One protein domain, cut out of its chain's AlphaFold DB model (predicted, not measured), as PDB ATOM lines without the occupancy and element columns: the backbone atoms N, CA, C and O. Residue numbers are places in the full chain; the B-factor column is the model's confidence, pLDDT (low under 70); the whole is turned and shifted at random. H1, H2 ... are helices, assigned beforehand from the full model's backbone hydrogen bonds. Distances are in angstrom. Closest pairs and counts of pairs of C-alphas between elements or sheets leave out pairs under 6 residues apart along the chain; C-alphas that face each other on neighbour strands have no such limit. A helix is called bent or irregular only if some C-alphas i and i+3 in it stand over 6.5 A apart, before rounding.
ATOM      1  N   ILE A   2      42.265  81.289  95.293       46.81
ATOM      2  CA  ILE A   2      41.737  79.950  94.943       46.81
ATOM      3  C   ILE A   2      41.957  79.568  93.461       46.81
ATOM      4  O   ILE A   2      42.210  78.403  93.164       46.81
ATOM      5  N   GLU A   3      41.935  80.527  92.530       44.72
ATOM      6  CA  GLU A   3      42.205  80.257  91.104       44.72
ATOM      7  C   GLU A   3      43.676  79.933  90.811       44.72
ATOM      8  O   GLU A   3      43.958  79.012  90.050       44.72
ATOM      9  N   ALA A   4      44.622  80.598  91.484       46.59
ATOM     10  CA  ALA A   4      46.053  80.312  91.345       46.59
ATOM     11  C   ALA A   4      46.416  78.896  91.836       46.59
ATOM     12  O   ALA A   4      47.240  78.214  91.233       46.59
ATOM     13  N   VAL A   5      45.745  78.415  92.890       50.19
ATOM     14  CA  VAL A   5      45.921  77.048  93.413       50.19
ATOM     15  C   VAL A   5      45.293  76.000  92.483       50.19
ATOM     16  O   VAL A   5      45.812  74.893  92.370       50.19
ATOM     17  N   LYS A   6      44.220  76.346  91.756       47.38
ATOM     18  CA  LYS A   6      43.598  75.463  90.750       47.38
ATOM     19  C   LYS A   6      44.373  75.382  89.434       47.38
ATOM     20  O   LYS A   6      44.276  74.362  88.759       47.38
ATOM     21  N   ALA A   7      45.144  76.409  89.080       53.34
ATOM     22  CA  ALA A   7      46.029  76.386  87.911       53.34
ATOM     23  C   ALA A   7      47.317  75.574  88.155       53.34
ATOM     24  O   ALA A   7      47.949  75.110  87.207       53.34
ATOM     25  N   LEU A   8      47.684  75.361  89.423       45.44
ATOM     26  CA  LEU A   8      48.919  74.694  89.838       45.44
ATOM     27  C   LEU A   8      49.091  73.268  89.269       45.44
ATOM     28  O   LEU A   8      50.169  72.975  88.760       45.44
ATOM     29  N   PRO A   9      48.076  72.377  89.272       54.38
ATOM     30  CA  PRO A   9      48.213  71.030  88.712       54.38
ATOM     31  C   PRO A   9      48.390  71.032  87.188       54.38
ATOM     32  O   PRO A   9      49.124  70.197  86.657       54.38
ATOM     33  N   GLY A  10      47.744  71.976  86.491       53.41
ATOM     34  CA  GLY A  10      47.906  72.187  85.048       53.41
ATOM     35  C   GLY A  10      49.315  72.669  84.717       53.41
ATOM     36  O   GLY A  10      50.002  72.041  83.921       53.41
ATOM     37  N   LEU A  11      49.801  73.673  85.452       55.19
ATOM     38  CA  LEU A  11      51.180  74.162  85.371       55.19
ATOM     39  C   LEU A  11      52.212  73.072  85.675       55.19
ATOM     40  O   LEU A  11      53.216  72.990  84.981       55.19
ATOM     41  N   ILE A  12      51.977  72.202  86.660       57.69
ATOM     42  CA  ILE A  12      52.876  71.076  86.973       57.69
ATOM     43  C   ILE A  12      52.894  70.046  85.830       57.69
ATOM     44  O   ILE A  12      53.947  69.491  85.504       57.69
ATOM     45  N   LYS A  13      51.745  69.786  85.196       55.00
ATOM     46  CA  LYS A  13      51.634  68.860  84.058       55.00
ATOM     47  C   LYS A  13      52.296  69.420  82.795       55.00
ATOM     48  O   LYS A  13      53.028  68.695  82.115       55.00
ATOM     49  N   ASP A  14      52.108  70.708  82.532       57.81
ATOM     50  CA  ASP A  14      52.751  71.415  81.424       57.81
ATOM     51  C   ASP A  14      54.253  71.577  81.676       57.81
ATOM     52  O   ASP A  14      55.056  71.403  80.760       57.81
ATOM     53  N   TRP A  15      54.662  71.766  82.935       54.84
ATOM     54  CA  TRP A  15      56.064  71.746  83.346       54.84
ATOM     55  C   TRP A  15      56.694  70.386  83.084       54.84
ATOM     56  O   TRP A  15      57.754  70.309  82.471       54.84
ATOM     57  N   LYS A  16      56.045  69.283  83.456       55.59
ATOM     58  CA  LYS A  16      56.594  67.947  83.191       55.59
ATOM     59  C   LYS A  16      56.804  67.691  81.691       55.59
ATOM     60  O   LYS A  16      57.792  67.059  81.322       55.59
ATOM     61  N   THR A  17      55.911  68.205  80.847       60.69
ATOM     62  CA  THR A  17      55.951  68.016  79.387       60.69
ATOM     63  C   THR A  17      56.967  68.939  78.700       60.69
ATOM     64  O   THR A  17      57.704  68.487  77.831       60.69
ATOM     65  N   ASN A  18      57.079  70.197  79.144       65.81
ATOM     66  CA  ASN A  18      57.916  71.239  78.526       65.81
ATOM     67  C   ASN A  18      59.084  71.693  79.416       65.81
ATOM     68  O   ASN A  18      59.578  72.816  79.288       65.81
ATOM     69  N   SER A  19      59.525  70.831  80.336       68.38
ATOM     70  CA  SER A  19      60.512  71.168  81.372       68.38
ATOM     71  C   SER A  19      61.787  71.788  80.815       68.38
ATOM     72  O   SER A  19      62.308  72.720  81.415       68.38
ATOM     73  N   ASP A  20      62.259  71.318  79.663       74.00
ATOM     74  CA  ASP A  20      63.485  71.814  79.039       74.00
ATOM     75  C   ASP A  20      63.323  73.246  78.501       74.00
ATOM     76  O   ASP A  20      64.177  74.096  78.743       74.00
ATOM     77  N   LEU A  21      62.182  73.550  77.871       73.19
ATOM     78  CA  LEU A  21      61.873  74.882  77.345       73.19
ATOM     79  C   LEU A  21      61.677  75.900  78.476       73.19
ATOM     80  O   LEU A  21      62.227  76.998  78.437       73.19
ATOM     81  N   ILE A  22      60.940  75.515  79.521       77.56
ATOM     82  CA  ILE A  22      60.748  76.353  80.713       77.56
ATOM     83  C   ILE A  22      62.093  76.607  81.392       77.56
ATOM     84  O   ILE A  22      62.385  77.733  81.785       77.56
ATOM     85  N   TYR A  23      62.937  75.581  81.493       79.56
ATOM     86  CA  TYR A  23      64.257  75.719  82.089       79.56
ATOM     87  C   TYR A  23      65.140  76.687  81.298       79.56
ATOM     88  O   TYR A  23      65.767  77.563  81.890       79.56
ATOM     89  N   GLN A  24      65.127  76.602  79.966       81.31
ATOM     90  CA  GLN A  24      65.828  77.548  79.099       81.31
ATOM     91  C   GLN A  24      65.302  78.984  79.249       81.31
ATOM     92  O   GLN A  24      66.105  79.910  79.342       81.31
ATOM     93  N   LEU A  25      63.983  79.182  79.340       82.88
ATOM     94  CA  LEU A  25      63.382  80.501  79.586       82.88
ATOM     95  C   LEU A  25      63.811  81.086  80.938       82.88
ATOM     96  O   LEU A  25      64.164  82.263  81.016       82.88
ATOM     97  N   VAL A  26      63.837  80.263  81.989       84.50
ATOM     98  CA  VAL A  26      64.331  80.667  83.314       84.50
ATOM     99  C   VAL A  26      65.805  81.065  83.246       84.50
ATOM    100  O   VAL A  26      66.172  82.108  83.780       84.50
ATOM    101  N   GLY A  27      66.645  80.287  82.556       84.38
ATOM    102  CA  GLY A  27      68.055  80.641  82.353       84.38
ATOM    103  C   GLY A  27      68.247  81.935  81.577       84.38
ATOM    104  O   GLY A  27      69.102  82.737  81.940       84.38
ATOM    105  N   CYS A  28      67.426  82.162  80.552       86.12
ATOM    106  CA  CYS A  28      67.430  83.393  79.773       86.12
ATOM    107  C   CYS A  28      67.105  84.606  80.647       86.12
ATOM    108  O   CYS A  28      67.880  85.562  80.685       86.12
ATOM    109  N   LEU A  29      65.997  84.558  81.397       86.31
ATOM    110  CA  LEU A  29      65.621  85.625  82.328       86.31
ATOM    111  C   LEU A  29      66.707  85.861  83.378       86.31
ATOM    112  O   LEU A  29      67.098  87.006  83.602       86.31
ATOM    113  N   ALA A  30      67.237  84.789  83.971       88.69
ATOM    114  CA  ALA A  30      68.323  84.875  84.939       88.69
ATOM    115  C   ALA A  30      69.565  85.544  84.340       88.69
ATOM    116  O   ALA A  30      70.156  86.423  84.969       88.69
ATOM    117  N   GLY A  31      69.933  85.192  83.108       87.25
ATOM    118  CA  GLY A  31      71.061  85.792  82.407       87.25
ATOM    119  C   GLY A  31      70.868  87.278  82.125       87.25
ATOM    120  O   GLY A  31      71.722  88.086  82.491       87.25
ATOM    121  N   VAL A  32      69.721  87.659  81.554       89.19
ATOM    122  CA  VAL A  32      69.389  89.068  81.279       89.19
ATOM    123  C   VAL A  32      69.386  89.892  82.565       89.19
ATOM    124  O   VAL A  32      70.005  90.955  82.606       89.19
ATOM    125  N   LEU A  33      68.740  89.396  83.623       88.50
ATOM    126  CA  LEU A  33      68.680  90.087  84.910       88.50
ATOM    127  C   LEU A  33      70.061  90.234  85.541       88.50
ATOM    128  O   LEU A  33      70.373  91.310  86.032       88.50
ATOM    129  N   THR A  34      70.903  89.201  85.487       89.31
ATOM    130  CA  THR A  34      72.275  89.262  86.018       89.31
ATOM    131  C   THR A  34      73.109  90.310  85.282       89.31
ATOM    132  O   THR A  34      73.796  91.109  85.916       89.31
ATOM    133  N   ILE A  35      73.039  90.339  83.945       87.75
ATOM    134  CA  ILE A  35      73.773  91.312  83.125       87.75
ATOM    135  C   ILE A  35      73.264  92.730  83.399       87.75
ATOM    136  O   ILE A  35      74.060  93.638  83.626       87.75
ATOM    137  N   ALA A  36      71.945  92.929  83.408       87.75
ATOM    138  CA  ALA A  36      71.344  94.235  83.655       87.75
ATOM    139  C   ALA A  36      71.625  94.739  85.079       87.75
ATOM    140  O   ALA A  36      71.941  95.914  85.245       87.75
ATOM    141  N   ALA A  37      71.573  93.855  86.078       87.56
ATOM    142  CA  ALA A  37      71.952  94.134  87.462       87.56
ATOM    143  C   ALA A  37      73.415  94.576  87.562       87.56
ATOM    144  O   ALA A  37      73.712  95.595  88.179       87.56
ATOM    145  N   TYR A  38      74.321  93.863  86.885       87.12
ATOM    146  CA  TYR A  38      75.737  94.223  86.844       87.12
ATOM    147  C   TYR A  38      75.978  95.589  86.188       87.12
ATOM    148  O   TYR A  38      76.709  96.404  86.740       87.12
ATOM    149  N   VAL A  39      75.342  95.867  85.044       87.81
ATOM    150  CA  VAL A  39      75.510  97.139  84.312       87.81
ATOM    151  C   VAL A  39      74.899  98.323  85.061       87.81
ATOM    152  O   VAL A  39      75.423  99.431  84.983       87.81
ATOM    153  N   ARG A  40      73.778  98.112  85.759       84.81
ATOM    154  CA  ARG A  40      73.075  99.164  86.508       84.81
ATOM    155  C   ARG A  40      73.528  99.293  87.960       84.81
ATOM    156  O   ARG A  40      72.992 100.144  88.657       84.81
ATOM    157  N   GLU A  41      74.461  98.451  88.408       84.56
ATOM    158  CA  GLU A  41      74.889  98.342  89.812       84.56
ATOM    159  C   GLU A  41      73.710  98.168  90.792       84.56
ATOM    160  O   GLU A  41      73.735  98.635  91.928       84.56
ATOM    161  N   GLN A  42      72.664  97.475  90.339       86.00
ATOM    162  CA  GLN A  42      71.407  97.258  91.059       86.00
ATOM    163  C   GLN A  42      71.199  95.778  91.348       86.00
ATOM    164  O   GLN A  42      71.793  94.912  90.699       86.00
ATOM    165  N   HIS A  76      73.559  88.854 101.879       85.56
ATOM    166  CA  HIS A  76      74.278  87.697 102.423       85.56
ATOM    167  C   HIS A  76      75.543  87.403 101.608       85.56
ATOM    168  O   HIS A  76      75.537  86.633 100.646       85.56
ATOM    169  N   VAL A  77      76.667  88.005 102.009       86.62
ATOM    170  CA  VAL A  77      77.944  87.916 101.272       86.62
ATOM    171  C   VAL A  77      78.461  86.476 101.168       86.62
ATOM    172  O   VAL A  77      78.964  86.081 100.117       86.62
ATOM    173  N   GLU A  78      78.323  85.673 102.224       87.44
ATOM    174  CA  GLU A  78      78.757  84.269 102.214       87.44
ATOM    175  C   GLU A  78      77.937  83.423 101.236       87.44
ATOM    176  O   GLU A  78      78.513  82.681 100.441       87.44
ATOM    177  N   ALA A  79      76.611  83.595 101.228       86.75
ATOM    178  CA  ALA A  79      75.718  82.926 100.284       86.75
ATOM    179  C   ALA A  79      76.009  83.346  98.834       86.75
ATOM    180  O   ALA A  79      76.046  82.510  97.936       86.75
ATOM    181  N   SER A  80      76.295  84.630  98.599       88.94
ATOM    182  CA  SER A  80      76.735  85.097  97.280       88.94
ATOM    183  C   SER A  80      78.028  84.400  96.842       88.94
ATOM    184  O   SER A  80      78.096  83.850  95.744       88.94
ATOM    185  N   ARG A  81      79.046  84.337  97.713       89.06
ATOM    186  CA  ARG A  81      80.332  83.692  97.397       89.06
ATOM    187  C   ARG A  81      80.198  82.197  97.115       89.06
ATOM    188  O   ARG A  81      80.854  81.709  96.194       89.06
ATOM    189  N   THR A  82      79.369  81.473  97.867       89.75
ATOM    190  CA  THR A  82      79.129  80.041  97.619       89.75
ATOM    191  C   THR A  82      78.375  79.807  96.312       89.75
ATOM    192  O   THR A  82      78.695  78.880  95.573       89.75
ATOM    193  N   LEU A  83      77.425  80.671  95.957       91.00
ATOM    194  CA  LEU A  83      76.738  80.586  94.668       91.00
ATOM    195  C   LEU A  83      77.670  80.901  93.492       91.00
ATOM    196  O   LEU A  83      77.627  80.198  92.483       91.00
ATOM    197  N   VAL A  84      78.558  81.892  93.630       90.75
ATOM    198  CA  VAL A  84      79.601  82.172  92.627       90.75
ATOM    199  C   VAL A  84      80.549  80.983  92.477       90.75
ATOM    200  O   VAL A  84      80.887  80.623  91.351       90.75
ATOM    201  N   SER A  85      80.967  80.337  93.571       88.44
ATOM    202  CA  SER A  85      81.859  79.173  93.481       88.44
ATOM    203  C   SER A  85      81.172  77.966  92.836       88.44
ATOM    204  O   SER A  85      81.792  77.280  92.022       88.44
ATOM    205  N   LEU A  86      79.882  77.747  93.107       91.56
ATOM    206  CA  LEU A  86      79.080  76.732  92.417       91.56
ATOM    207  C   LEU A  86      78.905  77.050  90.927       91.56
ATOM    208  O   LEU A  86      79.014  76.147  90.096       91.56
ATOM    209  N   ALA A  87      78.686  78.318  90.570       90.56
ATOM    210  CA  ALA A  87      78.623  78.748  89.174       90.56
ATOM    211  C   ALA A  87      79.969  78.528  88.465       90.56
ATOM    212  O   ALA A  87      80.010  77.984  87.362       90.56
ATOM    213  N   ALA A  88      81.083  78.868  89.121       88.56
ATOM    214  CA  ALA A  88      82.425  78.616  88.608       88.56
ATOM    215  C   ALA A  88      82.692  77.115  88.428       88.56
ATOM    216  O   ALA A  88      83.257  76.708  87.413       88.56
ATOM    217  N   LEU A  89      82.237  76.279  89.367       90.56
ATOM    218  CA  LEU A  89      82.323  74.827  89.245       90.56
ATOM    219  C   LEU A  89      81.503  74.322  88.051       90.56
ATOM    220  O   LEU A  89      81.998  73.497  87.288       90.56
ATOM    221  N   ALA A  90      80.292  74.840  87.836       88.94
ATOM    222  CA  ALA A  90      79.479  74.491  86.672       88.94
ATOM    223  C   ALA A  90      80.204  74.832  85.357       88.94
ATOM    224  O   ALA A  90      80.321  73.969  84.483       88.94
ATOM    225  N   VAL A  91      80.796  76.024  85.245       87.94
ATOM    226  CA  VAL A  91      81.621  76.406  84.083       87.94
ATOM    227  C   VAL A  91      82.835  75.486  83.935       87.94
ATOM    228  O   VAL A  91      83.117  75.011  82.836       87.94
ATOM    229  N   LEU A  92      83.518  75.155  85.033       88.06
ATOM    230  CA  LEU A  92      84.651  74.232  85.015       88.06
ATOM    231  C   LEU A  92      84.236  72.846  84.501       88.06
ATOM    232  O   LEU A  92      84.948  72.251  83.692       88.06
ATOM    233  N   THR A  93      83.061  72.346  84.895       87.19
ATOM    234  CA  THR A  93      82.551  71.081  84.351       87.19
ATOM    235  C   THR A  93      82.274  71.167  82.851       87.19
ATOM    236  O   THR A  93      82.563  70.204  82.145       87.19
ATOM    237  N   MET A  94      81.787  72.304  82.338       87.06
ATOM    238  CA  MET A  94      81.596  72.507  80.893       87.06
ATOM    239  C   MET A  94      82.923  72.513  80.126       87.06
ATOM    240  O   MET A  94      82.979  71.978  79.023       87.06
ATOM    241  N   LEU A  95      83.988  73.050  80.725       86.12
ATOM    242  CA  LEU A  95      85.328  73.066  80.131       86.12
ATOM    243  C   LEU A  95      85.993  71.686  80.142       86.12
ATOM    244  O   LEU A  95      86.698  71.325  79.207       86.12
ATOM    245  N   ILE A  96      85.784  70.908  81.201       85.31
ATOM    246  CA  ILE A  96      86.497  69.645  81.414       85.31
ATOM    247  C   ILE A  96      85.793  68.462  80.735       85.31
ATOM    248  O   ILE A  96      86.441  67.586  80.154       85.31
ATOM    249  N   LYS A  97      84.459  68.411  80.803       84.25
ATOM    250  CA  LYS A  97      83.670  67.246  80.382       84.25
ATOM    251  C   LYS A  97      83.874  66.833  78.913       84.25
ATOM    252  O   LYS A  97      83.959  65.625  78.695       84.25
ATOM    253  N   PRO A  98      84.014  67.747  77.930       81.81
ATOM    254  CA  PRO A  98      84.276  67.366  76.539       81.81
ATOM    255  C   PRO A  98      85.562  66.547  76.360       81.81
ATOM    256  O   PRO A  98      85.614  65.668  75.512       81.81
ATOM    257  N   PHE A  99      86.593  66.765  77.179       80.25
ATOM    258  CA  PHE A  99      87.838  65.992  77.084       80.25
ATOM    259  C   PHE A  99      87.688  64.577  77.645       80.25
ATOM    260  O   PHE A  99      88.181  63.613  77.061       80.25
ATOM    261  N   PHE A 100      86.983  64.440  78.771       80.94
ATOM    262  CA  PHE A 100      86.712  63.130  79.368       80.94
ATOM    263  C   PHE A 100      85.809  62.282  78.482       80.94
ATOM    264  O   PHE A 100      86.090  61.105  78.259       80.94
ATOM    265  N   ASN A 101      84.743  62.884  77.968       80.44
ATOM    266  CA  ASN A 101      83.797  62.195  77.111       80.44
ATOM    267  C   ASN A 101      84.417  61.891  75.736       80.44
ATOM    268  O   ASN A 101      84.118  60.845  75.172       80.44
ATOM    269  N   ALA A 102      85.303  62.733  75.187       78.69
ATOM    270  CA  ALA A 102      85.988  62.426  73.925       78.69
ATOM    271  C   ALA A 102      86.882  61.193  74.060       78.69
ATOM    272  O   ALA A 102      86.878  60.326  73.195       78.69
ATOM    273  N   LYS A 103      87.581  61.071  75.195       76.56
ATOM    274  CA  LYS A 103      88.400  59.894  75.504       76.56
ATOM    275  C   LYS A 103      87.572  58.638  75.797       76.56
ATOM    276  O   LYS A 103      88.056  57.533  75.590       76.56
ATOM    277  N   ARG A 104      86.366  58.794  76.350       78.19
ATOM    278  CA  ARG A 104      85.495  57.671  76.726       78.19
ATOM    279  C   ARG A 104      84.718  57.109  75.540       78.19
ATOM    280  O   ARG A 104      84.565  55.897  75.450       78.19
ATOM    281  N   ASP A 105      84.206  57.993  74.692       76.50
ATOM    282  CA  ASP A 105      83.224  57.637  73.672       76.50
ATOM    283  C   ASP A 105      83.838  57.600  72.252       76.50
ATOM    284  O   ASP A 105      83.111  57.366  71.293       76.50
ATOM    285  N   ASP A 106      85.149  57.851  72.102       73.94
ATOM    286  CA  ASP A 106      85.884  57.968  70.820       73.94
ATOM    287  C   ASP A 106      85.292  58.999  69.833       73.94
ATOM    288  O   ASP A 106      85.578  59.005  68.633       73.94
ATOM    289  N   TRP A 107      84.477  59.931  70.335       75.31
ATOM    290  CA  TRP A 107      83.921  61.023  69.538       75.31
ATOM    291  C   TRP A 107      84.854  62.239  69.521       75.31
ATOM    292  O   TRP A 107      85.463  62.569  70.542       75.31
ATOM    293  N   PRO A 108      84.917  62.981  68.398       77.81
ATOM    294  CA  PRO A 108      85.735  64.180  68.296       77.81
ATOM    295  C   PRO A 108      85.304  65.247  69.310       77.81
ATOM    296  O   PRO A 108      84.112  65.533  69.473       77.81
ATOM    297  N   ILE A 109      86.297  65.883  69.943       78.00
ATOM    298  CA  ILE A 109      86.114  66.928  70.968       78.00
ATOM    299  C   ILE A 109      85.223  68.063  70.448       78.00
ATOM    300  O   ILE A 109      84.353  68.539  71.174       78.00
ATOM    301  N   ASP A 110      85.367  68.443  69.176       74.88
ATOM    302  CA  ASP A 110      84.580  69.515  68.552       74.88
ATOM    303  C   ASP A 110      83.072  69.237  68.572       74.88
ATOM    304  O   ASP A 110      82.260  70.144  68.775       74.88
ATOM    305  N   LEU A 111      82.673  67.976  68.385       74.62
ATOM    306  CA  LEU A 111      81.267  67.582  68.391       74.62
ATOM    307  C   LEU A 111      80.695  67.606  69.812       74.62
ATOM    308  O   LEU A 111      79.557  68.024  70.022       74.62
ATOM    309  N   GLN A 112      81.508  67.247  70.802       76.69
ATOM    310  CA  GLN A 112      81.114  67.333  72.206       76.69
ATOM    311  C   GLN A 112      81.062  68.775  72.710       76.69
ATOM    312  O   GLN A 112      80.154  69.127  73.461       76.69
ATOM    313  N   ALA A 113      81.977  69.625  72.242       73.06
ATOM    314  CA  ALA A 113      81.955  71.059  72.491       73.06
ATOM    315  C   ALA A 113      80.697  71.706  71.883       73.06
ATOM    316  O   ALA A 113      80.058  72.534  72.529       73.06
ATOM    317  N   ARG A 114      80.262  71.273  70.690       71.38
ATOM    318  CA  ARG A 114      78.957  71.664  70.113       71.38
ATOM    319  C   ARG A 114      77.773  71.237  70.971       71.38
ATOM    320  O   ARG A 114      76.823  72.004  71.091       71.38
ATOM    321  N   GLY A 115      77.858  70.081  71.623       70.31
ATOM    322  CA  GLY A 115      76.859  69.613  72.587       70.31
ATOM    323  C   GLY A 115      76.708  70.489  73.839       70.31
ATOM    324  O   GLY A 115      75.767  70.290  74.606       70.31
ATOM    325  N   LEU A 116      77.595  71.468  74.062       76.00
ATOM    326  CA  LEU A 116      77.438  72.458  75.132       76.00
ATOM    327  C   LEU A 116      76.355  73.500  74.814       76.00
ATOM    328  O   LEU A 116      75.796  74.091  75.746       76.00
ATOM    329  N   LEU A 117      76.032  73.722  73.535       71.62
ATOM    330  CA  LEU A 117      74.971  74.640  73.116       71.62
ATOM    331  C   LEU A 117      73.610  74.113  73.584       71.62
ATOM    332  O   LEU A 117      73.235  72.982  73.292       71.62
ATOM    333  N   GLY A 118      72.877  74.928  74.345       66.44
ATOM    334  CA  GLY A 118      71.620  74.507  74.975       66.44
ATOM    335  C   GLY A 118      71.806  73.575  76.178       66.44
ATOM    336  O   GLY A 118      70.836  72.996  76.665       66.44
ATOM    337  N   SER A 119      73.035  73.418  76.684       79.69
ATOM    338  CA  SER A 119      73.274  72.590  77.862       79.69
ATOM    339  C   SER A 119      72.617  73.176  79.112       79.69
ATOM    340  O   SER A 119      72.651  74.378  79.383       79.69
ATOM    341  N   ARG A 120      72.086  72.282  79.949       83.00
ATOM    342  CA  ARG A 120      71.518  72.643  81.256       83.00
ATOM    343  C   ARG A 120      72.546  73.296  82.182       83.00
ATOM    344  O   ARG A 120      72.161  74.100  83.015       83.00
ATOM    345  N   ALA A 121      73.834  72.994  81.995       83.81
ATOM    346  CA  ALA A 121      74.935  73.574  82.759       83.81
ATOM    347  C   ALA A 121      75.081  75.094  82.528       83.81
ATOM    348  O   ALA A 121      75.330  75.852  83.469       83.81
ATOM    349  N   ALA A 122      74.864  75.563  81.294       84.38
ATOM    350  CA  ALA A 122      74.873  76.993  80.990       84.38
ATOM    351  C   ALA A 122      73.714  77.716  81.699       84.38
ATOM    352  O   ALA A 122      73.908  78.757  82.324       84.38
ATOM    353  N   VAL A 123      72.523  77.112  81.677       85.06
ATOM    354  CA  VAL A 123      71.328  77.632  82.358       85.06
ATOM    355  C   VAL A 123      71.523  77.650  83.879       85.06
ATOM    356  O   VAL A 123      71.304  78.689  84.499       85.06
ATOM    357  N   THR A 124      72.002  76.554  84.489       88.31
ATOM    358  CA  THR A 124      72.305  76.519  85.935       88.31
ATOM    359  C   THR A 124      73.281  77.617  86.330       88.31
ATOM    360  O   THR A 124      73.110  78.229  87.379       88.31
ATOM    361  N   THR A 125      74.290  77.883  85.493       89.56
ATOM    362  CA  THR A 125      75.305  78.905  85.769       89.56
ATOM    363  C   THR A 125      74.658  80.283  85.878       89.56
ATOM    364  O   THR A 125      74.871  80.977  86.869       89.56
ATOM    365  N   TRP A 126      73.806  80.656  84.920       92.00
ATOM    366  CA  TRP A 126      73.094  81.935  84.963       92.00
ATOM    367  C   TRP A 126      72.136  82.053  86.143       92.00
ATOM    368  O   TRP A 126      72.083  83.105  86.773       92.00
ATOM    369  N   VAL A 127      71.425  80.979  86.486       90.50
ATOM    370  CA  VAL A 127      70.535  80.968  87.656       90.50
ATOM    371  C   VAL A 127      71.328  81.191  88.947       90.50
ATOM    372  O   VAL A 127      70.947  82.031  89.759       90.50
ATOM    373  N   LEU A 128      72.455  80.496  89.120       91.38
ATOM    374  CA  LEU A 128      73.327  80.666  90.288       91.38
ATOM    375  C   LEU A 128      73.902  82.084  90.367       91.38
ATOM    376  O   LEU A 128      73.899  82.678  91.443       91.38
ATOM    377  N   LEU A 129      74.345  82.646  89.238       90.44
ATOM    378  CA  LEU A 129      74.870  84.013  89.182       90.44
ATOM    379  C   LEU A 129      73.797  85.068  89.474       90.44
ATOM    380  O   LEU A 129      74.090  86.036  90.169       90.44
ATOM    381  N   MET A 130      72.557  84.864  89.019       93.00
ATOM    382  CA  MET A 130      71.436  85.757  89.325       93.00
ATOM    383  C   MET A 130      71.175  85.807  90.831       93.00
ATOM    384  O   MET A 130      71.089  86.889  91.407       93.00
ATOM    385  N   PHE A 131      71.096  84.648  91.491       88.75
ATOM    386  CA  PHE A 131      70.941  84.611  92.945       88.75
ATOM    387  C   PHE A 131      72.165  85.185  93.664       88.75
ATOM    388  O   PHE A 131      72.011  85.932  94.626       88.75
ATOM    389  N   ALA A 132      73.379  84.918  93.178       89.31
ATOM    390  CA  ALA A 132      74.582  85.516  93.749       89.31
ATOM    391  C   ALA A 132      74.551  87.053  93.692       89.31
ATOM    392  O   ALA A 132      74.873  87.695  94.693       89.31
ATOM    393  N   ALA A 133      74.122  87.614  92.556       87.62
ATOM    394  CA  ALA A 133      73.966  89.051  92.330       87.62
ATOM    395  C   ALA A 133      72.831  89.671  93.162       87.62
ATOM    396  O   ALA A 133      72.895  90.850  93.498       87.62
ATOM    397  N   GLN A 134      71.815  88.883  93.527       88.94
ATOM    398  CA  GLN A 134      70.768  89.310  94.458       88.94
ATOM    399  C   GLN A 134      71.312  89.524  95.873       88.94
ATOM    400  O   GLN A 134      70.920  90.481  96.538       88.94
ATOM    401  N   PHE A 135      72.221  88.660  96.328       85.69
ATOM    402  CA  PHE A 135      72.742  88.705  97.696       85.69
ATOM    403  C   PHE A 135      73.899  89.681  97.900       85.69
ATOM    404  O   PHE A 135      74.033  90.246  98.986       85.69
ATOM    405  N   ALA A 136      74.764  89.849  96.898       86.56
ATOM    406  CA  ALA A 136      75.869  90.796  96.941       86.56
ATOM    407  C   ALA A 136      76.353  91.145  95.530       86.56
ATOM    408  O   ALA A 136      76.118  90.413  94.571       86.56
ATOM    409  N   SER A 137      77.100  92.244  95.414       85.94
ATOM    410  CA  SER A 137      77.775  92.600  94.166       85.94
ATOM    411  C   SER A 137      78.699  91.468  93.701       85.94
ATOM    412  O   SER A 137      79.595  91.038  94.427       85.94
ATOM    413  N   ILE A 138      78.511  91.027  92.456       86.88
ATOM    414  CA  ILE A 138      79.390  90.070  91.769       86.88
ATOM    415  C   ILE A 138      80.543  90.763  91.023       86.88
ATOM    416  O   ILE A 138      81.309  90.101  90.323       86.88
ATOM    417  N   ALA A 139      80.700  92.085  91.173       87.00
ATOM    418  CA  ALA A 139      81.716  92.851  90.453       87.00
ATOM    419  C   ALA A 139      83.139  92.372  90.757       87.00
ATOM    420  O   ALA A 139      83.960  92.293  89.849       87.00
ATOM    421  N   TRP A 140      83.406  91.955  91.998       85.38
ATOM    422  CA  TRP A 140      84.695  91.374  92.382       85.38
ATOM    423  C   TRP A 140      85.042  90.130  91.551       85.38
ATOM    424  O   TRP A 140      86.194  89.949  91.170       85.38
ATOM    425  N   ALA A 141      84.050  89.284  91.248       82.88
ATOM    426  CA  ALA A 141      84.250  88.057  90.487       82.88
ATOM    427  C   ALA A 141      84.511  88.376  89.011       82.88
ATOM    428  O   ALA A 141      85.372  87.754  88.391       82.88
ATOM    429  N   ALA A 142      83.817  89.380  88.466       84.06
ATOM    430  CA  ALA A 142      84.051  89.873  87.111       84.06
ATOM    431  C   ALA A 142      85.444  90.513  86.964       84.06
ATOM    432  O   ALA A 142      86.148  90.228  85.995       84.06
ATOM    433  N   GLU A 143      85.864  91.329  87.934       87.56
ATOM    434  CA  GLU A 143      87.192  91.956  87.967       87.56
ATOM    435  C   GLU A 143      88.299  90.901  88.083       87.56
ATOM    436  O   GLU A 143      89.276  90.918  87.333       87.56
ATOM    437  N   TRP A 144      88.105  89.924  88.974       85.56
ATOM    438  CA  TRP A 144      89.014  88.794  89.128       85.56
ATOM    439  C   TRP A 144      89.123  87.979  87.837       85.56
ATOM    440  O   TRP A 144      90.234  87.709  87.382       85.56
ATOM    441  N   LEU A 145      87.999  87.648  87.192       83.31
ATOM    442  CA  LEU A 145      87.994  86.922  85.921       83.31
ATOM    443  C   LEU A 145      88.706  87.718  84.818       83.31
ATOM    444  O   LEU A 145      89.516  87.154  84.083       83.31
ATOM    445  N   ARG A 146      88.457  89.030  84.728       86.56
ATOM    446  CA  ARG A 146      89.144  89.925  83.785       86.56
ATOM    447  C   ARG A 146      90.656  89.901  84.008       86.56
ATOM    448  O   ARG A 146      91.404  89.775  83.040       86.56
ATOM    449  N   SER A 147      91.096  89.959  85.265       84.56
ATOM    450  CA  SER A 147      92.512  89.843  85.618       84.56
ATOM    451  C   SER A 147      93.099  88.490  85.200       84.56
ATOM    452  O   SER A 147      94.166  88.460  84.588       84.56
ATOM    453  N   GLN A 148      92.396  87.376  85.436       83.38
ATOM    454  CA  GLN A 148      92.863  86.050  85.009       83.38
ATOM    455  C   GLN A 148      92.984  85.941  83.486       83.38
ATOM    456  O   GLN A 148      93.967  85.399  82.986       83.38
ATOM    457  N   VAL A 149      92.026  86.494  82.735       84.50
ATOM    458  CA  VAL A 149      92.087  86.534  81.265       84.50
ATOM    459  C   VAL A 149      93.296  87.343  80.794       84.50
ATOM    460  O   VAL A 149      94.023  86.888  79.913       84.50
ATOM    461  N   GLN A 150      93.565  88.502  81.398       83.19
ATOM    462  CA  GLN A 150      94.751  89.302  81.075       83.19
ATOM    463  C   GLN A 150      96.050  88.532  81.340       83.19
ATOM    464  O   GLN A 150      96.919  88.482  80.469       83.19
ATOM    465  N   VAL A 151      96.169  87.884  82.504       85.38
ATOM    466  CA  VAL A 151      97.328  87.042  82.839       85.38
ATOM    467  C   VAL A 151      97.477  85.902  81.832       85.38
ATOM    468  O   VAL A 151      98.573  85.684  81.319       85.38
ATOM    469  N   ALA A 152      96.388  85.216  81.483       83.19
ATOM    470  CA  ALA A 152      96.407  84.134  80.504       83.19
ATOM    471  C   ALA A 152      96.870  84.612  79.119       83.19
ATOM    472  O   ALA A 152      97.680  83.939  78.481       83.19
ATOM    473  N   VAL A 153      96.423  85.789  78.668       84.12
ATOM    474  CA  VAL A 153      96.885  86.398  77.410       84.12
ATOM    475  C   VAL A 153      98.386  86.678  77.465       84.12
ATOM    476  O   VAL A 153      99.108  86.278  76.552       84.12
ATOM    477  N   ILE A 154      98.877  87.293  78.545       87.25
ATOM    478  CA  ILE A 154     100.309  87.586  78.724       87.25
ATOM    479  C   ILE A 154     101.135  86.296  78.691       87.25
ATOM    480  O   ILE A 154     102.113  86.209  77.948       87.25
ATOM    481  N   VAL A 155     100.721  85.275  79.447       87.06
ATOM    482  CA  VAL A 155     101.391  83.967  79.487       87.06
ATOM    483  C   VAL A 155     101.386  83.308  78.111       87.06
ATOM    484  O   VAL A 155     102.409  82.770  77.692       87.06
ATOM    485  N   THR A 156     100.276  83.385  77.376       83.81
ATOM    486  CA  THR A 156     100.159  82.805  76.030       83.81
ATOM    487  C   THR A 156     101.112  83.487  75.054       83.81
ATOM    488  O   THR A 156     101.837  82.804  74.331       83.81
ATOM    489  N   VAL A 157     101.178  84.822  75.070       86.75
ATOM    490  CA  VAL A 157     102.102  85.593  74.224       86.75
ATOM    491  C   VAL A 157     103.555  85.270  74.575       86.75
ATOM    492  O   VAL A 157     104.346  84.970  73.681       86.75
ATOM    493  N   ALA A 158     103.909  85.262  75.863       88.88
ATOM    494  CA  ALA A 158     105.258  84.919  76.310       88.88
ATOM    495  C   ALA A 158     105.648  83.489  75.902       88.88
ATOM    496  O   ALA A 158     106.733  83.265  75.365       88.88
ATOM    497  N   THR A 159     104.739  82.530  76.087       85.50
ATOM    498  CA  THR A 159     104.949  81.129  75.700       85.50
ATOM    499  C   THR A 159     105.124  80.994  74.191       85.50
ATOM    500  O   THR A 159     106.035  80.299  73.751       85.50
ATOM    501  N   ALA A 160     104.316  81.695  73.388       84.88
ATOM    502  CA  ALA A 160     104.434  81.696  71.931       84.88
ATOM    503  C   ALA A 160     105.780  82.268  71.455       84.88
ATOM    504  O   ALA A 160     106.395  81.709  70.547       84.88
ATOM    505  N   LEU A 161     106.277  83.333  72.095       88.19
ATOM    506  CA  LEU A 161     107.598  83.896  71.801       88.19
ATOM    507  C   LEU A 161     108.724  82.909  72.136       88.19
ATOM    508  O   LEU A 161     109.613  82.694  71.312       88.19
ATOM    509  N   ILE A 162     108.668  82.271  73.309       87.88
ATOM    510  CA  ILE A 162     109.654  81.264  73.726       87.88
ATOM    511  C   ILE A 162     109.634  80.064  72.774       87.88
ATOM    512  O   ILE A 162     110.694  79.637  72.315       87.88
ATOM    513  N   LEU A 163     108.448  79.549  72.426       84.19
ATOM    514  CA  LEU A 163     108.313  78.456  71.461       84.19
ATOM    515  C   LEU A 163     108.851  78.853  70.083       84.19
ATOM    516  O   LEU A 163     109.537  78.054  69.453       84.19
ATOM    517  N   GLY A 164     108.579  80.077  69.626       83.44
ATOM    518  CA  GLY A 164     109.095  80.592  68.358       83.44
ATOM    519  C   GLY A 164     110.624  80.648  68.333       83.44
ATOM    520  O   GLY A 164     111.246  80.204  67.366       83.44
ATOM    521  N   LEU A 165     111.248  81.116  69.418       86.69
ATOM    522  CA  LEU A 165     112.707  81.127  69.562       86.69
ATOM    523  C   LEU A 165     113.288  79.708  69.610       86.69
ATOM    524  O   LEU A 165     114.265  79.419  68.914       86.69
ATOM    525  N   ALA A 166     112.668  78.812  70.381       83.75
ATOM    526  CA  ALA A 166     113.066  77.410  70.463       83.75
ATOM    527  C   ALA A 166     112.950  76.709  69.100       83.75
ATOM    528  O   ALA A 166     113.855  75.974  68.709       83.75
ATOM    529  N   TYR A 167     111.890  76.993  68.341       82.69
ATOM    530  CA  TYR A 167     111.693  76.481  66.987       82.69
ATOM    531  C   TYR A 167     112.809  76.940  66.040       82.69
ATOM    532  O   TYR A 167     113.392  76.124  65.326       82.69
ATOM    533  N   VAL A 168     113.174  78.228  66.068       83.69
ATOM    534  CA  VAL A 168     114.283  78.761  65.255       83.69
ATOM    535  C   VAL A 168     115.620  78.111  65.634       83.69
ATOM    536  O   VAL A 168     116.394  77.740  64.746       83.69
ATOM    537  N   ALA A 169     115.889  77.936  66.930       82.81
ATOM    538  CA  ALA A 169     117.105  77.285  67.418       82.81
ATOM    539  C   ALA A 169     117.166  75.799  67.025       82.81
ATOM    540  O   ALA A 169     118.181  75.327  66.519       82.81
ATOM    541  N   ALA A 170     116.069  75.063  67.176       80.50
ATOM    542  CA  ALA A 170     116.011  73.647  66.834       80.50
ATOM    543  C   ALA A 170     116.045  73.405  65.309       80.50
ATOM    544  O   ALA A 170     116.668  72.440  64.858       80.50
ATOM    545  N   ARG A 171     115.502  74.330  64.498       77.88
ATOM    546  CA  ARG A 171     115.685  74.334  63.034       77.88
ATOM    547  C   ARG A 171     117.156  74.501  62.648       77.88
ATOM    548  O   ARG A 171     117.624  73.842  61.722       77.88
ATOM    549  N   ARG A 172     117.910  75.336  63.374       82.88
ATOM    550  CA  ARG A 172     119.369  75.463  63.187       82.88
ATOM    551  C   ARG A 172     120.126  74.179  63.539       82.88
ATOM    552  O   ARG A 172     121.147  73.911  62.918       82.88
ATOM    553  N   LEU A 173     119.621  73.389  64.487       81.81
ATOM    554  CA  LEU A 173     120.219  72.128  64.950       81.81
ATOM    555  C   LEU A 173     119.746  70.884  64.168       81.81
ATOM    556  O   LEU A 173     120.051  69.765  64.564       81.81
ATOM    557  N   GLN A 174     119.003  71.061  63.069       79.12
ATOM    558  CA  GLN A 174     118.482  69.986  62.210       79.12
ATOM    559  C   GLN A 174     117.547  68.961  62.893       79.12
ATOM    560  O   GLN A 174     117.267  67.909  62.320       79.12
ATOM    561  N   MET A 175     116.962  69.282  64.053       76.00
ATOM    562  CA  MET A 175     116.047  68.408  64.815       76.00
ATOM    563  C   MET A 175     114.594  68.414  64.285       76.00
ATOM    564  O   MET A 175     113.638  68.527  65.050       76.00
ATOM    565  N   HIS A 176     114.409  68.313  62.967       71.94
ATOM    566  CA  HIS A 176     113.111  68.509  62.303       71.94
ATOM    567  C   HIS A 176     112.049  67.468  62.707       71.94
ATOM    568  O   HIS A 176     110.910  67.825  62.986       71.94
ATOM    569  N   SER A 177     112.428  66.192  62.827       69.88
ATOM    570  CA  SER A 177     111.470  65.100  63.067       69.88
ATOM    571  C   SER A 177     110.794  65.149  64.442       69.88
ATOM    572  O   SER A 177     109.622  64.800  64.563       69.88
ATOM    573  N   LEU A 178     111.502  65.600  65.483       69.75
ATOM    574  CA  LEU A 178     110.949  65.738  66.836       69.75
ATOM    575  C   LEU A 178     110.058  66.981  66.966       69.75
ATOM    576  O   LEU A 178     109.059  66.946  67.685       69.75
ATOM    577  N   LEU A 179     110.393  68.060  66.250       72.06
ATOM    578  CA  LEU A 179     109.600  69.290  66.221       72.06
ATOM    579  C   LEU A 179     108.253  69.095  65.528       72.06
ATOM    580  O   LEU A 179     107.256  69.619  66.014       72.06
ATOM    581  N   ASP A 180     108.212  68.340  64.429       75.75
ATOM    582  CA  ASP A 180     106.980  68.158  63.656       75.75
ATOM    583  C   ASP A 180     105.935  67.350  64.438       75.75
ATOM    584  O   ASP A 180     104.765  67.732  64.495       75.75
ATOM    585  N   VAL A 181     106.355  66.281  65.126       75.38
ATOM    586  CA  VAL A 181     105.452  65.451  65.942       75.38
ATOM    587  C   VAL A 181     104.981  66.201  67.192       75.38
ATOM    588  O   VAL A 181     103.782  66.242  67.474       75.38
ATOM    589  N   ALA A 182     105.903  66.829  67.932       76.25
ATOM    590  CA  ALA A 182     105.553  67.583  69.137       76.25
ATOM    591  C   ALA A 182     104.718  68.832  68.808       76.25
ATOM    592  O   ALA A 182     103.772  69.150  69.530       76.25
ATOM    593  N   GLY A 183     105.032  69.510  67.701       76.19
ATOM    594  CA  GLY A 183     104.314  70.680  67.207       76.19
ATOM    595  C   GLY A 183     102.901  70.347  66.739       76.19
ATOM    596  O   GLY A 183     101.968  71.047  67.122       76.19
ATOM    597  N   ALA A 184     102.716  69.256  65.989       78.69
ATOM    598  CA  ALA A 184     101.389  68.805  65.571       78.69
ATOM    599  C   ALA A 184     100.507  68.430  66.772       78.69
ATOM    600  O   ALA A 184      99.341  68.827  66.837       78.69
ATOM    601  N   TRP A 185     101.073  67.723  67.756       80.81
ATOM    602  CA  TRP A 185     100.357  67.365  68.978       80.81
ATOM    603  C   TRP A 185      99.983  68.598  69.816       80.81
ATOM    604  O   TRP A 185      98.828  68.739  70.221       80.81
ATOM    605  N   LEU A 186     100.920  69.533  70.015       79.56
ATOM    606  CA  LEU A 186     100.658  70.798  70.711       79.56
ATOM    607  C   LEU A 186      99.610  71.644  69.986       79.56
ATOM    608  O   LEU A 186      98.689  72.142  70.626       79.56
ATOM    609  N   ALA A 187      99.714  71.784  68.664       80.88
ATOM    610  CA  ALA A 187      98.751  72.536  67.867       80.88
ATOM    611  C   ALA A 187      97.344  71.938  67.982       80.88
ATOM    612  O   ALA A 187      96.378  72.678  68.157       80.88
ATOM    613  N   HIS A 188      97.225  70.608  67.963       80.75
ATOM    614  CA  HIS A 188      95.947  69.926  68.152       80.75
ATOM    615  C   HIS A 188      95.369  70.137  69.563       80.75
ATOM    616  O   HIS A 188      94.179  70.425  69.715       80.75
ATOM    617  N   MET A 189      96.204  70.061  70.604       79.69
ATOM    618  CA  MET A 189      95.781  70.321  71.988       79.69
ATOM    619  C   MET A 189      95.351  71.779  72.190       79.69
ATOM    620  O   MET A 189      94.322  72.038  72.807       79.69
ATOM    621  N   VAL A 190      96.086  72.739  71.623       82.44
ATOM    622  CA  VAL A 190      95.726  74.166  71.682       82.44
ATOM    623  C   VAL A 190      94.441  74.438  70.901       82.44
ATOM    624  O   VAL A 190      93.577  75.159  71.394       82.44
ATOM    625  N   ALA A 191      94.277  73.841  69.718       79.81
ATOM    626  CA  ALA A 191      93.072  74.003  68.907       79.81
ATOM    627  C   ALA A 191      91.830  73.436  69.609       79.81
ATOM    628  O   ALA A 191      90.809  74.117  69.684       79.81
ATOM    629  N   SER A 192      91.925  72.232  70.179       76.44
ATOM    630  CA  SER A 192      90.819  71.601  70.912       76.44
ATOM    631  C   SER A 192      90.481  72.342  72.212       76.44
ATOM    632  O   SER A 192      89.307  72.591  72.486       76.44
ATOM    633  N   ALA A 193      91.486  72.782  72.979       80.44
ATOM    634  CA  ALA A 193      91.290  73.652  74.141       80.44
ATOM    635  C   ALA A 193      90.618  74.976  73.764       80.44
ATOM    636  O   ALA A 193      89.631  75.368  74.392       80.44
ATOM    637  N   GLY A 194      91.098  75.629  72.705       79.12
ATOM    638  CA  GLY A 194      90.499  76.847  72.171       79.12
ATOM    639  C   GLY A 194      89.043  76.638  71.757       79.12
ATOM    640  O   GLY A 194      88.179  77.415  72.158       79.12
ATOM    641  N   ALA A 195      88.749  75.557  71.030       77.00
ATOM    642  CA  ALA A 195      87.393  75.216  70.614       77.00
ATOM    643  C   ALA A 195      86.461  75.021  71.817       77.00
ATOM    644  O   ALA A 195      85.378  75.599  71.848       77.00
ATOM    645  N   VAL A 196      86.880  74.276  72.842       79.19
ATOM    646  CA  VAL A 196      86.054  74.059  74.041       79.19
ATOM    647  C   VAL A 196      85.792  75.365  74.795       79.19
ATOM    648  O   VAL A 196      84.651  75.617  75.189       79.19
ATOM    649  N   VAL A 197      86.802  76.226  74.957       83.94
ATOM    650  CA  VAL A 197      86.640  77.543  75.602       83.94
ATOM    651  C   VAL A 197      85.664  78.420  74.815       83.94
ATOM    652  O   VAL A 197      84.722  78.964  75.394       83.94
ATOM    653  N   ILE A 198      85.844  78.506  73.494       82.38
ATOM    654  CA  ILE A 198      84.971  79.278  72.602       82.38
ATOM    655  C   ILE A 198      83.533  78.757  72.689       82.38
ATOM    656  O   ILE A 198      82.606  79.536  72.904       82.38
ATOM    657  N   MET A 199      83.337  77.442  72.589       80.38
ATOM    658  CA  MET A 199      82.007  76.833  72.632       80.38
ATOM    659  C   MET A 199      81.348  76.947  74.006       80.38
ATOM    660  O   MET A 199      80.136  77.120  74.078       80.38
ATOM    661  N   THR A 200      82.121  76.927  75.092       79.94
ATOM    662  CA  THR A 200      81.611  77.213  76.443       79.94
ATOM    663  C   THR A 200      81.125  78.658  76.544       79.94
ATOM    664  O   THR A 200      80.026  78.899  77.047       79.94
ATOM    665  N   GLY A 201      81.888  79.617  76.008       79.75
ATOM    666  CA  GLY A 201      81.460  81.015  75.918       79.75
ATOM    667  C   GLY A 201      80.185  81.179  75.085       79.75
ATOM    668  O   GLY A 201      79.228  81.811  75.536       79.75
ATOM    669  N   PHE A 202      80.121  80.540  73.912       81.12
ATOM    670  CA  PHE A 202      78.912  80.527  73.085       81.12
ATOM    671  C   PHE A 202      77.728  79.867  73.785       81.12
ATOM    672  O   PHE A 202      76.621  80.371  73.669       81.12
ATOM    673  N   ALA A 203      77.927  78.781  74.531       78.44
ATOM    674  CA  ALA A 203      76.861  78.125  75.279       78.44
ATOM    675  C   ALA A 203      76.270  79.042  76.357       78.44
ATOM    676  O   ALA A 203      75.048  79.116  76.496       78.44
ATOM    677  N   LEU A 204      77.121  79.782  77.075       81.81
ATOM    678  CA  LEU A 204      76.681  80.783  78.047       81.81
ATOM    679  C   LEU A 204      75.925  81.929  77.366       81.81
ATOM    680  O   LEU A 204      74.845  82.286  77.831       81.81
ATOM    681  N   ALA A 205      76.427  82.465  76.252       82.06
ATOM    682  CA  ALA A 205      75.737  83.518  75.500       82.06
ATOM    683  C   ALA A 205      74.400  83.031  74.908       82.06
ATOM    684  O   ALA A 205      73.379  83.717  74.984       82.06
ATOM    685  N   PHE A 206      74.384  81.815  74.363       77.12
ATOM    686  CA  PHE A 206      73.201  81.189  73.786       77.12
ATOM    687  C   PHE A 206      72.132  80.898  74.842       77.12
ATOM    688  O   PHE A 206      70.951  81.005  74.540       77.12
ATOM    689  N   ALA A 207      72.497  80.604  76.092       78.25
ATOM    690  CA  ALA A 207      71.511  80.473  77.166       78.25
ATOM    691  C   ALA A 207      70.725  81.778  77.422       78.25
ATOM    692  O   ALA A 207      69.577  81.716  77.855       78.25
ATOM    693  N   VAL A 208      71.315  82.941  77.120       80.50
ATOM    694  CA  VAL A 208      70.667  84.257  77.259       80.50
ATOM    695  C   VAL A 208      69.874  84.634  76.008       80.50
ATOM    696  O   VAL A 208      68.759  85.130  76.103       80.50
ATOM    697  N   ILE A 209      70.445  84.419  74.824       78.62
ATOM    698  CA  ILE A 209      69.887  84.941  73.564       78.62
ATOM    699  C   ILE A 209      69.039  83.889  72.832       78.62
ATOM    700  O   ILE A 209      68.094  84.227  72.124       78.62
ATOM    701  N   GLY A 210      69.351  82.607  73.013       71.25
ATOM    702  CA  GLY A 210      68.768  81.480  72.287       71.25
ATOM    703  C   GLY A 210      67.247  81.401  72.401       71.25
ATOM    704  O   GLY A 210      66.588  81.375  71.362       71.25
ATOM    705  N   PRO A 211      66.658  81.439  73.613       76.19
ATOM    706  CA  PRO A 211      65.202  81.422  73.764       76.19
ATOM    707  C   PRO A 211      64.512  82.622  73.102       76.19
ATOM    708  O   PRO A 211      63.459  82.460  72.487       76.19
ATOM    709  N   VAL A 212      65.127  83.810  73.151       74.25
ATOM    710  CA  VAL A 212      64.600  85.029  72.511       74.25
ATOM    711  C   VAL A 212      64.652  84.915  70.990       74.25
ATOM    712  O   VAL A 212      63.669  85.222  70.322       74.25
ATOM    713  N   MET A 213      65.765  84.432  70.433       70.94
ATOM    714  CA  MET A 213      65.874  84.176  68.995       70.94
ATOM    715  C   MET A 213      64.902  83.093  68.532       70.94
ATOM    716  O   MET A 213      64.327  83.234  67.461       70.94
ATOM    717  N   GLY A 214      64.683  82.050  69.337       62.47
ATOM    718  CA  GLY A 214      63.686  81.016  69.068       62.47
ATOM    719  C   GLY A 214      62.279  81.600  68.987       62.47
ATOM    720  O   GLY A 214      61.596  81.414  67.982       62.47
ATOM    721  N   ALA A 215      61.880  82.387  69.987       66.75
ATOM    722  CA  ALA A 215      60.582  83.057  70.005       66.75
ATOM    723  C   ALA A 215      60.425  84.070  68.858       66.75
ATOM    724  O   ALA A 215      59.387  84.097  68.205       66.75
ATOM    725  N   ALA A 216      61.459  84.864  68.568       64.19
ATOM    726  CA  ALA A 216      61.458  85.777  67.430       64.19
ATOM    727  C   ALA A 216      61.330  85.005  66.112       64.19
ATOM    728  O   ALA A 216      60.504  85.355  65.278       64.19
ATOM    729  N   SER A 217      62.092  83.922  65.942       62.31
ATOM    730  CA  SER A 217      62.004  83.086  64.746       62.31
ATOM    731  C   SER A 217      60.606  82.499  64.583       62.31
ATOM    732  O   SER A 217      60.061  82.608  63.499       62.31
ATOM    733  N   TRP A 218      59.983  82.012  65.660       67.62
ATOM    734  CA  TRP A 218      58.606  81.517  65.648       67.62
ATOM    735  C   TRP A 218      57.591  82.614  65.286       67.62
ATOM    736  O   TRP A 218      56.687  82.391  64.486       67.62
ATOM    737  N   LEU A 219      57.766  83.834  65.808       65.75
ATOM    738  CA  LEU A 219      56.907  84.977  65.468       65.75
ATOM    739  C   LEU A 219      57.048  85.418  64.004       65.75
ATOM    740  O   LEU A 219      56.085  85.904  63.416       65.75
ATOM    741  N   PHE A 220      58.242  85.272  63.424       67.88
ATOM    742  CA  PHE A 220      58.524  85.640  62.034       67.88
ATOM    743  C   PHE A 220      58.359  84.476  61.049       67.88
ATOM    744  O   PHE A 220      58.375  84.700  59.836       67.88
ATOM    745  N   THR A 221      58.177  83.241  61.524       61.56
ATOM    746  CA  THR A 221      57.884  82.100  60.657       61.56
ATOM    747  C   THR A 221      56.427  82.138  60.228       61.56
ATOM    748  O   THR A 221      55.512  81.988  61.030       61.56
ATOM    749  N   THR A 222      56.207  82.275  58.924       56.66
ATOM    750  CA  THR A 222      54.895  82.098  58.282       56.66
ATOM    751  C   THR A 222      54.521  80.623  58.090       56.66
ATOM    752  O   THR A 222      53.461  80.313  57.552       56.66
ATOM    753  N   GLU A 223      55.406  79.703  58.476       54.97
ATOM    754  CA  GLU A 223      55.216  78.258  58.380       54.97
ATOM    755  C   GLU A 223      54.518  77.757  59.652       54.97
ATOM    756  O   GLU A 223      54.981  78.002  60.761       54.97
ATOM    757  N   SER A 224      53.382  77.073  59.496       58.88
ATOM    758  CA  SER A 224      52.632  76.506  60.624       58.88
ATOM    759  C   SER A 224      53.444  75.416  61.331       58.88
ATOM    760  O   SER A 224      54.010  74.546  60.663       58.88
ATOM    761  N   ASP A 225      53.427  75.402  62.669       60.94
ATOM    762  CA  ASP A 225      54.090  74.385  63.504       60.94
ATOM    763  C   ASP A 225      53.697  72.950  63.118       60.94
ATOM    764  O   ASP A 225      54.505  72.026  63.181       60.94
ATOM    765  N   ALA A 226      52.463  72.748  62.641       63.09
ATOM    766  CA  ALA A 226      52.012  71.442  62.168       63.09
ATOM    767  C   ALA A 226      52.740  70.999  60.886       63.09
ATOM    768  O   ALA A 226      53.051  69.820  60.707       63.09
ATOM    769  N   TYR A 227      53.032  71.939  59.988       65.94
ATOM    770  CA  TYR A 227      53.717  71.652  58.731       65.94
ATOM    771  C   TYR A 227      55.223  71.456  58.946       65.94
ATOM    772  O   TYR A 227      55.800  70.521  58.383       65.94
ATOM    773  N   SER A 228      55.841  72.245  59.832       64.31
ATOM    774  CA  SER A 228      57.253  72.084  60.193       64.31
ATOM    775  C   SER A 228      57.513  70.739  60.889       64.31
ATOM    776  O   SER A 228      58.475  70.043  60.545       64.31
ATOM    777  N   ASP A 229      56.617  70.307  61.784       72.50
ATOM    778  CA  ASP A 229      56.727  69.011  62.460       72.50
ATOM    779  C   ASP A 229      56.527  67.843  61.480       72.50
ATOM    780  O   ASP A 229      57.264  66.854  61.515       72.50
ATOM    781  N   THR A 230      55.613  67.988  60.513       69.88
ATOM    782  CA  THR A 230      55.417  66.995  59.441       69.88
ATOM    783  C   THR A 230      56.665  66.875  58.568       69.88
ATOM    784  O   THR A 230      57.148  65.772  58.313       69.88
ATOM    785  N   LYS A 231      57.257  68.003  58.165       74.69
ATOM    786  CA  LYS A 231      58.496  68.034  57.377       74.69
ATOM    787  C   LYS A 231      59.666  67.407  58.136       74.69
ATOM    788  O   LYS A 231      60.468  66.686  57.543       74.69
ATOM    789  N   ARG A 232      59.745  67.627  59.453       73.06
ATOM    790  CA  ARG A 232      60.777  67.041  60.317       73.06
ATOM    791  C   ARG A 232      60.610  65.529  60.473       73.06
ATOM    792  O   ARG A 232      61.612  64.818  60.402       73.06
ATOM    793  N   ARG A 233      59.376  65.032  60.614       72.50
ATOM    794  CA  ARG A 233      59.079  63.587  60.629       72.50
ATOM    795  C   ARG A 233      59.422  62.926  59.301       72.50
ATOM    796  O   ARG A 233      60.128  61.926  59.301       72.50
ATOM    797  N   VAL A 234      59.033  63.538  58.182       76.75
ATOM    798  CA  VAL A 234      59.366  63.042  56.837       76.75
ATOM    799  C   VAL A 234      60.882  63.022  56.620       76.75
ATOM    800  O   VAL A 234      61.420  62.032  56.136       76.75
ATOM    801  N   ALA A 235      61.603  64.065  57.040       74.75
ATOM    802  CA  ALA A 235      63.063  64.092  56.956       74.75
ATOM    803  C   ALA A 235      63.725  63.013  57.837       74.75
ATOM    804  O   ALA A 235      64.709  62.402  57.422       74.75
ATOM    805  N   GLN A 236      63.185  62.747  59.031       76.25
ATOM    806  CA  GLN A 236      63.655  61.664  59.902       76.25
ATOM    807  C   GLN A 236      63.358  60.274  59.325       76.25
ATOM    808  O   GLN A 236      64.187  59.375  59.456       76.25
ATOM    809  N   GLU A 237      62.209  60.091  58.679       76.00
ATOM    810  CA  GLU A 237      61.846  58.848  57.992       76.00
ATOM    811  C   GLU A 237      62.724  58.605  56.763       76.00
ATOM    812  O   GLU A 237      63.210  57.489  56.586       76.00
ATOM    813  N   LEU A 238      63.023  59.645  55.977       73.19
ATOM    814  CA  LEU A 238      63.987  59.567  54.875       73.19
ATOM    815  C   LEU A 238      65.408  59.258  55.361       73.19
ATOM    816  O   LEU A 238      66.105  58.446  54.761       73.19
ATOM    817  N   ALA A 239      65.843  59.868  56.464       72.50
ATOM    818  CA  ALA A 239      67.155  59.580  57.036       72.50
ATOM    819  C   ALA A 239      67.249  58.139  57.573       72.50
ATOM    820  O   ALA A 239      68.307  57.520  57.483       72.50
ATOM    821  N   ARG A 240      66.147  57.586  58.102       66.75
ATOM    822  CA  ARG A 240      66.065  56.177  58.524       66.75
ATOM    823  C   ARG A 240      66.016  55.211  57.346       66.75
ATOM    824  O   ARG A 240      66.637  54.159  57.428       66.75
TER     825      ARG A 240
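This is residues 2 to 42 and 76 to 240 of the 248 residues of an uncharacterized protein of Actinomyces radicidentis (UniProt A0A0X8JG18). Two long helices, H5 and H6a, meet at one tip as a narrow, open helical hairpin, and across its wide end stands a group of three helices, H4 between H1b and H2a, which leaves the space between H5 and H6a open. The short H2b and H3 sit beside H6a, while residues 2 to 13 of H1 and residues 213 to 240, with H7, stick out as two arms. The printed part has 206 residues with seven named helices, H1 to H7 in chain order, and no named strand: the class is all helix. It is loose, with a radius of gyration of the C-alphas of 22.9 A and spans of 83 by 56 by 33 A.

H1, residues 2 to 40, begins at C-alpha 2 (41.737, 79.950, 94.943). By hydrogen bonds H1, H2 (residues 77 to 105) and H6 (residues 176 to 220) were each assigned as one helix, but each is bent: C-alphas 17 and 20 are 8.4 A apart, 95 and 98 6.8 A, 208 and 211 7.1 A. The arms are H1a (2 to 17, irregular, C-alphas 6 and 9 being 6.7 A apart), H1b (20 to 40, 29.9 A), H2a (77 to 95, 26.9 A), H2b (98 to 105), H6a (176 to 208, 47.7 A) and H6b (211 to 220). H3 is residues 109 to 114, H4 120 to 135, H5 139 to 172, 49.6 A long, and H7 225 to 240, ending at C-alpha 240 (66.065, 56.177, 58.524).

H6 is the hub, touching five other helices. H6a touches H1b with residues 207 to 208 alone, about perpendicular at 89 degrees, closest at C-alphas Val 208 and Cys 28, 4.2 A. H4 touches H2a at a shallow tilt of 17 degrees, opposite ways, closest at C-alphas Ala 132 and Ser 80, 4.2 A. H4 touches H1b at a steep tilt of 39 degrees, the same way, closest at C-alphas Val 123 and Gly 27, 4.4 A. H3 touches H2b, closest at C-alphas Gln 112 and Pro 98, 5.4 A. H5 and H6a, a hairpin, only just touch, with 3 pairs of C-alphas within 8 A. H7 touches no helix. Every O i to N i+4 pair is within hydrogen-bond range in H1b, H2a, H2b, H3, H4, H5, H6b and H7, against 10 of 12 in H1a and 27 of 29 in H6a.

The farthest C-alphas, of Ile 2 and Leu 173, are 84.4 A apart. Residues 43 to 75 are not printed; C-alphas 42 and 76 are 15.1 A apart across the cut. The links printed whole are tight. Mean pLDDT of the printed part is 78.2, and 38 residues are under 70, among them 2 to 19 and 214 to 228.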